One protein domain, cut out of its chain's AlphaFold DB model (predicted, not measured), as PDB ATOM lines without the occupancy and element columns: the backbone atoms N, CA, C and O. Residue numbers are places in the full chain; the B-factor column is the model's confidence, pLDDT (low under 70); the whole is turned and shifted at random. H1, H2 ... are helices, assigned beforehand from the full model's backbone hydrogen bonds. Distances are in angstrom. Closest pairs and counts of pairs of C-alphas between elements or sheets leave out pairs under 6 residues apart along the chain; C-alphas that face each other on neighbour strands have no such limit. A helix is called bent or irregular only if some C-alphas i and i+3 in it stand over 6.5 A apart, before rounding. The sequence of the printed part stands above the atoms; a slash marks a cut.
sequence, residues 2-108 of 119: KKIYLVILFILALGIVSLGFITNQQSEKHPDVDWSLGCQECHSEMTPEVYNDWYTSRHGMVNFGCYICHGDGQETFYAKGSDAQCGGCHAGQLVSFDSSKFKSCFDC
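Overview. This is residues 2 to 108 of the 119 residues of the protein "Cytochrome_C7 domain-containing protein" of hydrocarbon metagenome (UniProt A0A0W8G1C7). One long straight helix, H1, sticks out with residues 23 to 26 as a free arm from a loose body of short helices and loops, which is spread crosswise beyond the arm's inner end. H2, H3 and H4 gather at one end of that body, H6 and H7 with the last printed residues at the other, and little H5 lies between the two groups. The printed part has 107 residues with seven named helices, H1 to H7 in chain order, and no named strand; the class is all helix. The whole is extended, with a radius of gyration of the C-alphas of 21.6 A, and flat, spanning 72 by 43 by 21 A.

Arrangement. H1, residues 2 to 22, touches no helix; residues 2 to 26 stand free. In the body, H2, residues 39 to 46, touches H3, residues 48 to 56, with the closest C-alphas, those of Ser 44 and Tyr 51, 5.4 A apart. They form a helical hairpin, opposite ways at a steep tilt of 43 degrees. H4, residues 58 to 61, is close to H3 but not clearly touching; the closest C-alphas are those of Trp 54 and Gly 60, 5.2 A apart. H5, residues 67 to 70, is close to H2 but not clearly touching, the C-alphas of Cys 39 and Tyr 67 coming closest at 7.7 A. H5 and H6, residues 83 to 87, only just touch, with 3 pairs of C-alphas within 8 A, the closest those of Cys 69 and Gln 85 at 6.1 A. H7, residues 91 to 98, is close to H6 but not clearly touching, the closest C-alphas being those of Gly 87 and Leu 94 at 6.5 A. H3 and H7 are apart. Every O i to N i+4 pair is within hydrogen-bond range in H1, H3 and H6, against 3 of 4 in H2 and 2 of 4 in H7; H4 and H5 are too short for such a pair, and in each the one O i to N i+3 pair is out of range.

Along the chain. H1 begins at C-alpha 2, (-23.303, 40.188, 45.387), and ends at C-alpha 22, (-0.745, 27.652, 62.923), 31.2 A away. H2 is 10.0 A long, H3 11.9 A and H7 10.8 A; H4, H5 and H6 are shorter. H7 is neither bent nor irregular, but only just: C-alphas 92 and 95 are 6.0 A apart. It ends at C-alpha 98, (-3.383, 22.656, 95.105).

Size, cuts and confidence. The two C-alphas farthest apart, those of Lys 2 and Met 61, are 71.8 A apart. Without residues 2 to 26 the body spans 43 by 29 by 18 A. The links H1 to H2, 16 residues, and H5 to H6, 12 residues, are long. The printed part has no cut. Its mean pLDDT is 87.1, with residues 2 to 3 and 16 to 27 under 70.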
ATOM      1  N   LYS A   2     -24.103  39.392  44.420       60.69
ATOM      2  CA  LYS A   2     -23.303  40.188  45.387       60.69
ATOM      3  C   LYS A   2     -23.164  39.563  46.794       60.69
ATOM      4  O   LYS A   2     -22.105  39.648  47.399       60.69
ATOM      5  N   LYS A   3     -24.204  38.871  47.286       62.72
ATOM      6  CA  LYS A   3     -24.180  38.154  48.581       62.72
ATOM      7  C   LYS A   3     -23.264  36.920  48.579       62.72
ATOM      8  O   LYS A   3     -22.655  36.627  49.593       62.72
ATOM      9  N   ILE A   4     -23.137  36.243  47.435       76.25
ATOM     10  CA  ILE A   4     -22.260  35.069  47.277       76.25
ATOM     11  C   ILE A   4     -20.792  35.515  47.301       76.25
ATOM     12  O   ILE A   4     -19.981  34.905  47.985       76.25
ATOM     13  N   TYR A   5     -20.478  36.645  46.656       76.75
ATOM     14  CA  TYR A   5     -19.146  37.254  46.721       76.75
ATOM     15  C   TYR A   5     -18.726  37.621  48.148       76.75
ATOM     16  O   TYR A   5     -17.592  37.351  48.520       76.75
ATOM     17  N   LEU A   6     -19.630  38.180  48.961       75.94
ATOM     18  CA  LEU A   6     -19.325  38.538  50.353       75.94
ATOM     19  C   LEU A   6     -19.046  37.311  51.233       75.94
ATOM     20  O   LEU A   6     -18.147  37.358  52.067       75.94
ATOM     21  N   VAL A   7     -19.768  36.208  51.019       79.62
ATOM     22  CA  VAL A   7     -19.535  34.947  51.743       79.62
ATOM     23  C   VAL A   7     -18.194  34.326  51.349       79.62
ATOM     24  O   VAL A   7     -17.442  33.901  52.220       79.62
ATOM     25  N   ILE A   8     -17.847  34.336  50.058       81.94
ATOM     26  CA  ILE A   8     -16.550  33.840  49.571       81.94
ATOM     27  C   ILE A   8     -15.396  34.670  50.152       81.94
ATOM     28  O   ILE A   8     -14.414  34.101  50.622       81.94
ATOM     29  N   LEU A   9     -15.534  35.999  50.182       81.12
ATOM     30  CA  LEU A   9     -14.522  36.907  50.736       81.12
ATOM     31  C   LEU A   9     -14.322  36.689  52.243       81.12
ATOM     32  O   LEU A   9     -13.193  36.713  52.725       81.12
ATOM     33  N   PHE A  10     -15.406  36.416  52.975       81.44
ATOM     34  CA  PHE A  10     -15.355  36.114  54.404       81.44
ATOM     35  C   PHE A  10     -14.678  34.764  54.693       81.44
ATOM     36  O   PHE A  10     -13.832  34.687  55.581       81.44
ATOM     37  N   ILE A  11     -14.978  33.717  53.913       81.31
ATOM     38  CA  ILE A  11     -14.341  32.394  54.047       81.31
ATOM     39  C   ILE A  11     -12.843  32.464  53.713       81.31
ATOM     40  O   ILE A  11     -12.028  31.893  54.434       81.31
ATOM     41  N   LEU A  12     -12.466  33.207  52.666       78.75
ATOM     42  CA  LEU A  12     -11.062  33.451  52.320       78.75
ATOM     43  C   LEU A  12     -10.317  34.192  53.436       78.75
ATOM     44  O   LEU A  12      -9.217  33.787  53.801       78.75
ATOM     45  N   ALA A  13     -10.924  35.228  54.022       75.88
ATOM     46  CA  ALA A  13     -10.332  35.954  55.144       75.88
ATOM     47  C   ALA A  13     -10.138  35.053  56.379       75.88
ATOM     48  O   ALA A  13      -9.068  35.064  56.983       75.88
ATOM     49  N   LEU A  14     -11.129  34.221  56.716       75.38
ATOM     50  CA  LEU A  14     -11.034  33.239  57.804       75.38
ATOM     51  C   LEU A  14      -9.935  32.196  57.566       75.38
ATOM     52  O   LEU A  14      -9.205  31.868  58.502       75.38
ATOM     53  N   GLY A  15      -9.783  31.710  56.331       72.12
ATOM     54  CA  GLY A  15      -8.718  30.778  55.948       72.12
ATOM     55  C   GLY A  15      -7.316  31.380  56.086       72.12
ATOM     56  O   GLY A  15      -6.408  30.727  56.593       72.12
ATOM     57  N   ILE A  16      -7.143  32.650  55.704       68.62
ATOM     58  CA  ILE A  16      -5.861  33.365  55.837       68.62
ATOM     59  C   ILE A  16      -5.515  33.601  57.316       68.62
ATOM     60  O   ILE A  16      -4.370  33.401  57.719       68.62
ATOM     61  N   VAL A  17      -6.501  33.969  58.142       66.50
ATOM     62  CA  VAL A  17      -6.302  34.159  59.590       66.50
ATOM     63  C   VAL A  17      -5.922  32.842  60.270       66.50
ATOM     64  O   VAL A  17      -4.989  32.814  61.067       66.50
ATOM     65  N   SER A  18      -6.590  31.737  59.932       61.91
ATOM     66  CA  SER A  18      -6.289  30.429  60.529       61.91
ATOM     67  C   SER A  18      -4.918  29.875  60.112       61.91
ATOM     68  O   SER A  18      -4.243  29.282  60.950       61.91
ATOM     69  N   LEU A  19      -4.442  30.149  58.891       59.91
ATOM     70  CA  LEU A  19      -3.071  29.801  58.483       59.91
ATOM     71  C   LEU A  19      -2.001  30.553  59.293       59.91
ATOM     72  O   LEU A  19      -1.014  29.949  59.705       59.91
ATOM     73  N   GLY A  20      -2.211  31.848  59.559       59.97
ATOM     74  CA  GLY A  20      -1.269  32.668  60.332       59.97
ATOM     75  C   GLY A  20      -1.142  32.259  61.806       59.97
ATOM     76  O   GLY A  20      -0.081  32.436  62.405       59.97
ATOM     77  N   PHE A  21      -2.193  31.672  62.390       58.75
ATOM     78  CA  PHE A  21      -2.163  31.150  63.761       58.75
ATOM     79  C   PHE A  21      -1.376  29.838  63.884       58.75
ATOM     80  O   PHE A  21      -0.661  29.655  64.865       58.75
ATOM     81  N   ILE A  22      -1.452  28.946  62.889       57.94
ATOM     82  CA  ILE A  22      -0.745  27.652  62.923       57.94
ATOM     83  C   ILE A  22       0.778  27.852  62.862       57.94
ATOM     84  O   ILE A  22       1.522  27.132  63.521       57.94
ATOM     85  N   THR A  23       1.257  28.861  62.127       54.56
ATOM     86  CA  THR A  23       2.697  29.142  61.995       54.56
ATOM     87  C   THR A  23       3.324  29.825  63.213       54.56
ATOM     88  O   THR A  23       4.542  29.842  63.323       54.56
ATOM     89  N   ASN A  24       2.528  30.398  64.121       49.91
ATOM     90  CA  ASN A  24       3.035  31.134  65.291       49.91
ATOM     91  C   ASN A  24       3.166  30.250  66.547       49.91
ATOM     92  O   ASN A  24       3.636  30.692  67.586       49.91
ATOM     93  N   GLN A  25       2.799  28.970  66.464       50.03
ATOM     94  CA  GLN A  25       3.000  28.015  67.553       50.03
ATOM     95  C   GLN A  25       4.403  27.383  67.483       50.03
ATOM     96  O   GLN A  25       4.559  26.164  67.548       50.03
ATOM     97  N   GLN A  26       5.434  28.209  67.290       54.09
ATOM     98  CA  GLN A  26       6.821  27.764  67.332       54.09
ATOM     99  C   GLN A  26       7.158  27.476  68.800       54.09
ATOM    100  O   GLN A  26       7.216  28.395  69.611       54.09
ATOM    101  N   SER A  27       7.340  26.200  69.157       57.66
ATOM    102  CA  SER A  27       7.906  25.838  70.459       57.66
ATOM    103  C   SER A  27       9.211  26.605  70.640       57.66
ATOM    104  O   SER A  27      10.031  26.613  69.716       57.66
ATOM    105  N   GLU A  28       9.418  27.237  71.793       71.06
ATOM    106  CA  GLU A  28      10.723  27.805  72.116       71.06
ATOM    107  C   GLU A  28      11.737  26.660  72.039       71.06
ATOM    108  O   GLU A  28      11.627  25.682  72.771       71.06
ATOM    109  N   LYS A  29      12.639  26.713  71.057       85.69
ATOM    110  CA  LYS A  29      13.729  25.749  70.897       85.69
ATOM    111  C   LYS A  29      14.996  26.381  71.440       85.69
ATOM    112  O   LYS A  29      15.187  27.589  71.292       85.69
ATOM    113  N   HIS A  30      15.864  25.565  72.023       92.44
ATOM    114  CA  HIS A  30      17.210  26.014  72.329       92.44
ATOM    115  C   HIS A  30      17.958  26.309  71.013       92.44
ATOM    116  O   HIS A  30      17.716  25.620  70.014       92.44
ATOM    117  N   PRO A  31      18.838  27.326  70.965       91.50
ATOM    118  CA  PRO A  31      19.715  27.540  69.820       91.50
ATOM    119  C   PRO A  31      20.573  26.309  69.513       91.50
ATOM    120  O   PRO A  31      20.949  25.564  70.417       91.50
ATOM    121  N   ASP A  32      20.910  26.124  68.239       91.50
ATOM    122  CA  ASP A  32      21.860  25.088  67.838       91.50
ATOM    123  C   ASP A  32      23.278  25.504  68.248       91.50
ATOM    124  O   ASP A  32      23.731  26.605  67.922       91.50
ATOM    125  N   VAL A  33      23.947  24.647  69.016       93.00
ATOM    126  CA  VAL A  33      25.250  24.900  69.650       93.00
ATOM    127  C   VAL A  33      26.130  23.656  69.540       93.00
ATOM    128  O   VAL A  33      25.696  22.613  69.058       93.00
ATOM    129  N   ASP A  34      27.380  23.737  70.000       94.25
ATOM    130  CA  ASP A  34      28.197  22.536  70.167       94.25
ATOM    131  C   ASP A  34      27.651  21.674  71.316       94.25
ATOM    132  O   ASP A  34      27.906  21.921  72.495       94.25
ATOM    133  N   TRP A  35      26.899  20.640  70.950       91.75
ATOM    134  CA  TRP A  35      26.275  19.701  71.879       91.75
ATOM    135  C   TRP A  35      27.259  18.754  72.583       91.75
ATOM    136  O   TRP A  35      26.828  17.937  73.398       91.75
ATOM    137  N   SER A  36      28.563  18.830  72.284       94.25
ATOM    138  CA  SER A  36      29.586  18.107  73.050       94.25
ATOM    139  C   SER A  36      29.854  18.738  74.422       94.25
ATOM    140  O   SER A  36      30.315  18.038  75.325       94.25
ATOM    141  N   LEU A  37      29.508  20.019  74.601       95.06
ATOM    142  CA  LEU A  37      29.595  20.717  75.879       95.06
ATOM    143  C   LEU A  37      28.353  20.445  76.730       95.06
ATOM    144  O   LEU A  37      27.215  20.491  76.257       95.06
ATOM    145  N   GLY A  38      28.561  20.207  78.024       94.88
ATOM    146  CA  GLY A  38      27.454  20.093  78.970       94.88
ATOM    147  C   GLY A  38      26.746  21.436  79.178       94.88
ATOM    148  O   GLY A  38      27.364  22.496  79.068       94.88
ATOM    149  N   CYS A  39      25.464  21.405  79.569       96.44
ATOM    150  CA  CYS A  39      24.688  22.628  79.819       96.44
ATOM    151  C   CYS A  39      25.420  23.572  80.788       96.44
ATOM    152  O   CYS A  39      25.514  24.764  80.545       96.44
ATOM    153  N   GLN A  40      25.966  23.027  81.877       96.62
ATOM    154  CA  GLN A  40      26.660  23.790  82.917       96.62
ATOM    155  C   GLN A  40      27.950  24.436  82.411       96.62
ATOM    156  O   GLN A  40      28.207  25.592  82.725       96.62
ATOM    157  N   GLU A  41      28.733  23.708  81.616       96.50
ATOM    158  CA  GLU A  41      29.991  24.194  81.051       96.50
ATOM    159  C   GLU A  41      29.728  25.393  80.139       96.50
ATOM    160  O   GLU A  41      30.200  26.493  80.418       96.50
ATOM    161  N   CYS A  42      28.853  25.224  79.146       97.44
ATOM    162  CA  CYS A  42      28.478  26.301  78.237       97.44
ATOM    163  C   CYS A  42      27.813  27.476  78.982       97.44
ATOM    164  O   CYS A  42      28.202  28.631  78.813       97.44
ATOM    165  N   HIS A  43      26.846  27.216  79.870       97.06
ATOM    166  CA  HIS A  43      26.117  28.291  80.554       97.06
ATOM    167  C   HIS A  43      26.912  28.999  81.653       97.06
ATOM    168  O   HIS A  43      26.556  30.129  81.992       97.06
ATOM    169  N   SER A  44      27.992  28.404  82.167       97.81
ATOM    170  CA  SER A  44      28.924  29.108  83.057       97.81
ATOM    171  C   SER A  44      29.628  30.274  82.355       97.81
ATOM    172  O   SER A  44      29.974  31.256  83.010       97.81
ATOM    173  N   GLU A  45      29.755  30.211  81.026       97.50
ATOM    174  CA  GLU A  45      30.346  31.266  80.199       97.50
ATOM    175  C   GLU A  45      29.279  32.133  79.520       97.50
ATOM    176  O   GLU A  45      29.374  33.360  79.528       97.50
ATOM    177  N   MET A  46      28.236  31.511  78.960       96.94
ATOM    178  CA  MET A  46      27.217  32.207  78.166       96.94
ATOM    179  C   MET A  46      26.219  32.993  79.021       96.94
ATOM    180  O   MET A  46      25.735  34.044  78.602       96.94
ATOM    181  N   THR A  47      25.892  32.492  80.215       96.88
ATOM    182  CA  THR A  47      24.938  33.118  81.146       96.88
ATOM    183  C   THR A  47      25.432  32.985  82.594       96.88
ATOM    184  O   THR A  47      24.782  32.322  83.408       96.88
ATOM    185  N   PRO A  48      26.579  33.597  82.942       98.00
ATOM    186  CA  PRO A  48      27.273  33.346  84.204       98.00
ATOM    187  C   PRO A  48      26.433  33.687  85.438       98.00
ATOM    188  O   PRO A  48      26.524  33.001  86.450       98.00
ATOM    189  N   GLU A  49      25.589  34.719  85.375       97.06
ATOM    190  CA  GLU A  49      24.703  35.090  86.488       97.06
ATOM    191  C   GLU A  49      23.654  34.001  86.757       97.06
ATOM    192  O   GLU A  49      23.518  33.539  87.887       97.06
ATOM    193  N   VAL A  50      22.997  33.504  85.705       96.19
ATOM    194  CA  VAL A  50      22.013  32.409  85.788       96.19
ATOM    195  C   VAL A  50      22.666  31.118  86.281       96.19
ATOM    196  O   VAL A  50      22.116  30.416  87.133       96.19
ATOM    197  N   TYR A  51      23.859  30.813  85.763       97.88
ATOM    198  CA  TYR A  51      24.639  29.671  86.219       97.88
ATOM    199  C   TYR A  51      24.981  29.793  87.706       97.88
ATOM    200  O   TYR A  51      24.793  28.829  88.441       97.88
ATOM    201  N   ASN A  52      25.430  30.961  88.171       97.69
ATOM    202  CA  ASN A  52      25.783  31.176  89.575       97.69
ATOM    203  C   ASN A  52      24.567  31.094  90.508       97.69
ATOM    204  O   ASN A  52      24.668  30.505  91.589       97.69
ATOM    205  N   ASP A  53      23.411  31.604  90.086       97.06
ATOM    206  CA  ASP A  53      22.152  31.449  90.821       97.06
ATOM    207  C   ASP A  53      21.792  29.970  90.997       97.06
ATOM    208  O   ASP A  53      21.506  29.526  92.113       97.06
ATOM    209  N   TRP A  54      21.866  29.183  89.918       97.25
ATOM    210  CA  TRP A  54      21.658  27.736  89.992       97.25
ATOM    211  C   TRP A  54      22.720  27.065  90.865       97.25
ATOM    212  O   TRP A  54      22.360  26.323  91.778       97.25
ATOM    213  N   TYR A  55      24.004  27.341  90.628       97.44
ATOM    214  CA  TYR A  55      25.149  26.704  91.280       97.44
ATOM    215  C   TYR A  55      25.118  26.890  92.802       97.44
ATOM    216  O   TYR A  55      25.405  25.961  93.556       97.44
ATOM    217  N   THR A  56      24.698  28.071  93.264       95.56
ATOM    218  CA  THR A  56      24.560  28.390  94.694       95.56
ATOM    219  C   THR A  56      23.220  27.953  95.297       95.56
ATOM    220  O   THR A  56      23.055  27.977  96.521       95.56
ATOM    221  N   SER A  57      22.258  27.518  94.478       95.75
ATOM    222  CA  SER A  57      20.971  26.997  94.945       95.75
ATOM    223  C   SER A  57      21.099  25.608  95.582       95.75
ATOM    224  O   SER A  57      22.091  24.892  95.436       95.75
ATOM    225  N   ARG A  58      20.026  25.161  96.247       94.62
ATOM    226  CA  ARG A  58      19.925  23.789  96.775       94.62
ATOM    227  C   ARG A  58      20.077  22.724  95.687       94.62
ATOM    228  O   ARG A  58      20.660  21.684  95.967       94.62
ATOM    229  N   HIS A  59      19.589  22.994  94.476       95.50
ATOM    230  CA  HIS A  59      19.692  22.073  93.346       95.50
ATOM    231  C   HIS A  59      21.107  22.053  92.754       95.50
ATOM    232  O   HIS A  59      21.626  20.973  92.480       95.50
ATOM    233  N   GLY A  60      21.769  23.208  92.632       96.06
ATOM    234  CA  GLY A  60      23.159  23.272  92.166       96.06
ATOM    235  C   GLY A  60      24.148  22.626  93.131       96.06
ATOM    236  O   GLY A  60      25.018  21.878  92.695       96.06
ATOM    237  N   MET A  61      23.956  22.793  94.444       95.44
ATOM    238  CA  MET A  61      24.819  22.172  95.466       95.44
ATOM    239  C   MET A  61      24.839  20.638  95.423       95.44
ATOM    240  O   MET A  61      25.802  20.029  95.884       95.44
ATOM    241  N   VAL A  62      23.788  20.008  94.893       95.56
ATOM    242  CA  VAL A  62      23.723  18.549  94.689       95.56
ATOM    243  C   VAL A  62      23.906  18.152  93.221       95.56
ATOM    244  O   VAL A  62      23.643  17.012  92.851       95.56
ATOM    245  N   ASN A  63      24.359  19.093  92.390       95.00
ATOM    246  CA  ASN A  63      24.570  18.947  90.956       95.00
ATOM    247  C   ASN A  63      23.342  18.415  90.194       95.00
ATOM    248  O   ASN A  63      23.446  17.567  89.305       95.00
ATOM    249  N   PHE A  64      22.153  18.900  90.551       95.31
ATOM    250  CA  PHE A  64      20.929  18.542  89.850       95.31
ATOM    251  C   PHE A  64      20.913  19.212  88.471       95.31
ATOM    252  O   PHE A  64      20.898  20.441  88.365       95.31
ATOM    253  N   GLY A  65      20.971  18.398  87.417       95.44
ATOM    254  CA  GLY A  65      21.211  18.858  86.052       95.44
ATOM    255  C   GLY A  65      20.124  19.788  85.505       95.44
ATOM    256  O   GLY A  65      18.934  19.584  85.737       95.44
ATOM    257  N   CYS A  66      20.538  20.780  84.711       96.38
ATOM    258  CA  CYS A  66      19.654  21.774  84.087       96.38
ATOM    259  C   CYS A  66      18.537  21.117  83.258       96.38
ATOM    260  O   CYS A  66      17.387  21.561  83.285       96.38
ATOM    261  N   TYR A  67      18.877  20.020  82.574       95.19
ATOM    262  CA  TYR A  67      17.980  19.280  81.689       95.19
ATOM    263  C   TYR A  67      16.752  18.698  82.390       95.19
ATOM    264  O   TYR A  67      15.746  18.420  81.746       95.19
ATOM    265  N   ILE A  68      16.791  18.540  83.714       94.88
ATOM    266  CA  ILE A  68      15.660  17.990  84.463       94.88
ATOM    267  C   ILE A  68      14.471  18.962  84.438       94.88
ATOM    268  O   ILE A  68      13.318  18.543  84.349       94.88
ATOM    269  N   CYS A  69      14.751  20.267  84.446       95.12
ATOM    270  CA  CYS A  69      13.731  21.310  84.342       95.12
ATOM    271  C   CYS A  69      13.570  21.831  82.907       95.12
ATOM    272  O   CYS A  69      12.471  22.212  82.515       95.12
ATOM    273  N   HIS A  70      14.657  21.868  82.134       95.19
ATOM    274  CA  HIS A  70      14.695  22.532  80.828       95.19
ATOM    275  C   HIS A  70      14.669  21.578  79.628       95.19
ATOM    276  O   HIS A  70      14.530  22.049  78.507       95.19
ATOM    277  N   GLY A  71      14.740  20.261  79.836       94.06
ATOM    278  CA  GLY A  71      14.931  19.289  78.758       94.06
ATOM    279  C   GLY A  71      16.381  19.238  78.263       94.06
ATOM    280  O   GLY A  71      17.230  20.017  78.693       94.06
ATOM    281  N   ASP A  72      16.683  18.289  77.384       93.44
ATOM    282  CA  ASP A  72      18.032  18.076  76.841       93.44
ATOM    283  C   ASP A  72      18.521  19.208  75.911       93.44
ATOM    284  O   ASP A  72      19.715  19.311  75.642       93.44
ATOM    285  N   GLY A  73      17.615  20.072  75.445       92.94
ATOM    286  CA  GLY A  73      17.898  21.200  74.559       92.94
ATOM    287  C   GLY A  73      17.925  20.847  73.066       92.94
ATOM    288  O   GLY A  73      17.640  21.722  72.252       92.94
ATOM    289  N   GLN A  74      18.195  19.592  72.697       91.88
ATOM    290  CA  GLN A  74      18.267  19.122  71.306       91.88
ATOM    291  C   GLN A  74      16.892  18.717  70.769       91.88
ATOM    292  O   GLN A  74      16.423  19.230  69.752       91.88
ATOM    293  N   GLU A  75      16.243  17.786  71.461       90.56
ATOM    294  CA  GLU A  75      14.928  17.250  71.123       90.56
ATOM    295  C   GLU A  75      13.839  17.951  71.930       90.56
ATOM    296  O   GLU A  75      12.811  18.356  71.379       90.56
ATOM    297  N   THR A  76      14.082  18.128  73.233       91.50
ATOM    298  CA  THR A  76      13.125  18.734  74.159       91.50
ATOM    299  C   THR A  76      13.726  19.964  74.812       91.50
ATOM    300  O   THR A  76      14.763  19.883  75.467       91.50
ATOM    301  N   PHE A  77      13.039  21.103  74.700       93.94
ATOM    302  CA  PHE A  77      13.414  22.315  75.414       93.94
ATOM    303  C   PHE A  77      12.207  22.995  76.057       93.94
ATOM    304  O   PHE A  77      11.153  23.161  75.441       93.94
ATOM    305  N   TYR A  78      12.402  23.425  77.298       92.81
ATOM    306  CA  TYR A  78      11.506  24.304  78.026       92.81
ATOM    307  C   TYR A  78      12.316  25.511  78.483       92.81
ATOM    308  O   TYR A  78      13.216  25.375  79.309       92.81
ATOM    309  N   ALA A  79      11.985  26.712  78.014       90.94
ATOM    310  CA  ALA A  79      12.674  27.921  78.472       90.94
ATOM    311  C   ALA A  79      12.480  28.184  79.972       90.94
ATOM    312  O   ALA A  79      13.329  28.786  80.628       90.94
ATOM    313  N   LYS A  80      11.382  27.675  80.536       90.56
ATOM    314  CA  LYS A  80      11.079  27.707  81.962       90.56
ATOM    315  C   LYS A  80      10.614  26.327  82.414       90.56
ATOM    316  O   LYS A  80       9.816  25.698  81.725       90.56
ATOM    317  N   GLY A  81      11.067  25.897  83.591       90.44
ATOM    318  CA  GLY A  81      10.502  24.720  84.247       90.44
ATOM    319  C   GLY A  81       8.999  24.881  84.510       90.44
ATOM    320  O   GLY A  81       8.475  25.989  84.624       90.44
ATOM    321  N   SER A  82       8.302  23.761  84.619       91.69
ATOM    322  CA  SER A  82       6.876  23.669  84.919       91.69
ATOM    323  C   SER A  82       6.648  23.066  86.299       91.69
ATOM    324  O   SER A  82       7.464  22.292  86.807       91.69
ATOM    325  N   ASP A  83       5.483  23.352  86.871       92.56
ATOM    326  CA  ASP A  83       5.061  22.781  88.150       92.56
ATOM    327  C   ASP A  83       5.030  21.240  88.121       92.56
ATOM    328  O   ASP A  83       5.270  20.597  89.141       92.56
ATOM    329  N   ALA A  84       4.802  20.627  86.953       91.88
ATOM    330  CA  ALA A  84       4.836  19.173  86.796       91.88
ATOM    331  C   ALA A  84       6.248  18.596  87.006       91.88
ATOM    332  O   ALA A  84       6.399  17.561  87.658       91.88
ATOM    333  N   GLN A  85       7.288  19.276  86.513       94.06
ATOM    334  CA  GLN A  85       8.681  18.871  86.748       94.06
ATOM    335  C   GLN A  85       9.059  19.025  88.223       94.06
ATOM    336  O   GLN A  85       9.706  18.141  88.782       94.06
ATOM    337  N   CYS A  86       8.581  20.086  88.883       93.81
ATOM    338  CA  CYS A  86       8.719  20.236  90.333       93.81
ATOM    339  C   CYS A  86       8.020  19.080  91.068       93.81
ATOM    340  O   CYS A  86       8.608  18.441  91.941       93.81
ATOM    341  N   GLY A  87       6.785  18.769  90.670       93.94
ATOM    342  CA  GLY A  87       5.937  17.725  91.237       93.94
ATOM    343  C   GLY A  87       6.511  16.314  91.161       93.94
ATOM    344  O   GLY A  87       6.265  15.514  92.062       93.94
ATOM    345  N   GLY A  88       7.331  16.023  90.146       93.31
ATOM    346  CA  GLY A  88       8.014  14.733  90.011       93.31
ATOM    347  C   GLY A  88       8.888  14.375  91.220       93.31
ATOM    348  O   GLY A  88       9.023  13.198  91.545       93.31
ATOM    349  N   CYS A  89       9.426  15.380  91.921       94.56
ATOM    350  CA  CYS A  89      10.209  15.194  93.149       94.56
ATOM    351  C   CYS A  89       9.512  15.763  94.400       94.56
ATOM    352  O   CYS A  89       9.665  15.226  95.495       94.56
ATOM    353  N   HIS A  90       8.723  16.828  94.251       93.38
ATOM    354  CA  HIS A  90       8.053  17.551  95.335       93.38
ATOM    355  C   HIS A  90       6.550  17.236  95.424       93.38
ATOM    356  O   HIS A  90       5.729  18.110  95.700       93.38
ATOM    357  N   ALA A  91       6.167  15.976  95.203       93.25
ATOM    358  CA  ALA A  91       4.763  15.556  95.222       93.25
ATOM    359  C   ALA A  91       4.053  15.864  96.556       93.25
ATOM    360  O   ALA A  91       2.870  16.194  96.570       93.25
ATOM    361  N   GLY A  92       4.773  15.811  97.684       91.38
ATOM    362  CA  GLY A  92       4.210  16.139  99.000       91.38
ATOM    363  C   GLY A  92       3.793  17.609  99.134       91.38
ATOM    364  O   GLY A  92       2.864  17.928  99.870       91.38
ATOM    365  N   GLN A  93       4.452  18.499  98.398       90.62
ATOM    366  CA  GLN A  93       4.219  19.936  98.401       90.62
ATOM    367  C   GLN A  93       3.035  20.302  97.501       90.62
ATOM    368  O   GLN A  93       2.351  21.287  97.784       90.62
ATOM    369  N   LEU A  94       2.736  19.480  96.485       89.38
ATOM    370  CA  LEU A  94       1.589  19.687  95.599       89.38
ATOM    371  C   LEU A  94       0.260  19.669  96.357       89.38
ATOM    372  O   LEU A  94      -0.594  20.495  96.081       89.38
ATOM    373  N   VAL A  95       0.107  18.828  97.385       86.50
ATOM    374  CA  VAL A  95      -1.141  18.766  98.172       86.50
ATOM    375  C   VAL A  95      -1.478  20.120  98.810       86.50
ATOM    376  O   VAL A  95      -2.623  20.575  98.784       86.50
ATOM    377  N   SER A  96      -0.475  20.784  99.391       85.00
ATOM    378  CA  SER A  96      -0.647  22.122  99.968       85.00
ATOM    379  C   SER A  96      -0.771  23.200  98.893       85.00
ATOM    380  O   SER A  96      -1.531  24.150  99.071       85.00
ATOM    381  N   PHE A  97      -0.049  23.050  97.782       89.50
ATOM    382  CA  PHE A  97      -0.091  23.981  96.660       89.50
ATOM    383  C   PHE A  97      -1.456  23.995  95.955       89.50
ATOM    384  O   PHE A  97      -1.999  25.074  95.731       89.50
ATOM    385  N   ASP A  98      -2.059  22.827  95.724       89.12
ATOM    386  CA  ASP A  98      -3.383  22.656  95.105       89.12
ATOM    387  C   ASP A  98      -4.503  23.305  95.929       89.12
ATOM    388  O   ASP A  98      -5.532  23.722  95.399       89.12
ATOM    389  N   SER A  99      -4.295  23.412  97.244       90.19
ATOM    390  CA  SER A  99      -5.214  24.087  98.167       90.19
ATOM    391  C   SER A  99      -4.946  25.594  98.287       90.19
ATOM    392  O   SER A  99      -5.639  26.294  99.029       90.19
ATOM    393  N   SER A 100      -3.917  26.104  97.609       90.50
ATOM    394  CA  SER A 100      -3.522  27.507  97.654       90.50
ATOM    395  C   SER A 100      -4.239  28.337  96.583       90.50
ATOM    396  O   SER A 100      -4.934  27.828  95.709       90.50
ATOM    397  N   LYS A 101      -4.068  29.662  96.646       94.50
ATOM    398  CA  LYS A 101      -4.567  30.593  95.620       94.50
ATOM    399  C   LYS A 101      -3.584  30.817  94.463       94.50
ATOM    400  O   LYS A 101      -3.894  31.593  93.557       94.50
ATOM    401  N   PHE A 102      -2.386  30.246  94.553       92.75
ATOM    402  CA  PHE A 102      -1.315  30.443  93.582       92.75
ATOM    403  C   PHE A 102      -1.491  29.490  92.400       92.75
ATOM    404  O   PHE A 102      -2.154  28.462  92.510       92.75
ATOM    405  N   LYS A 103      -0.958  29.882  91.246       92.81
ATOM    406  CA  LYS A 103      -1.122  29.179  89.968       92.81
ATOM    407  C   LYS A 103       0.170  28.569  89.458       92.81
ATOM    408  O   LYS A 103       0.103  27.716  88.582       92.81
ATOM    409  N   SER A 104       1.313  29.038  89.954       92.19
ATOM    410  CA  SER A 104       2.609  28.450  89.658       92.19
ATOM    411  C   SER A 104       3.474  28.336  90.902       92.19
ATOM    412  O   SER A 104       3.451  29.210  91.768       92.19
ATOM    413  N   CYS A 105       4.323  27.309  90.950       91.69
ATOM    414  CA  CYS A 105       5.415  27.221  91.920       91.69
ATOM    415  C   CYS A 105       6.292  28.489  91.882       91.69
ATOM    416  O   CYS A 105       6.775  28.973  92.908       91.69
ATOM    417  N   PHE A 106       6.427  29.088  90.697       91.81
ATOM    418  CA  PHE A 106       7.169  30.327  90.481       91.81
ATOM    419  C   PHE A 106       6.454  31.596  90.961       91.81
ATOM    420  O   PHE A 106       7.048  32.669  90.907       91.81
ATOM    421  N   ASP A 107       5.213  31.510  91.452       91.69
ATOM    422  CA  ASP A 107       4.563  32.653  92.108       91.69
ATOM    423  C   ASP A 107       5.250  32.999  93.442       91.69
ATOM    424  O   ASP A 107       5.111  34.116  93.942       91.69
ATOM    425  N   CYS A 108       6.005  32.050  94.011       89.62
ATOM    426  CA  CYS A 108       6.802  32.247  95.223       89.62
ATOM    427  C   CYS A 108       8.299  31.950  95.032       89.62
ATOM    428  O   CYS A 108       9.127  32.576  95.695       89.62
TER     429      CYS A 108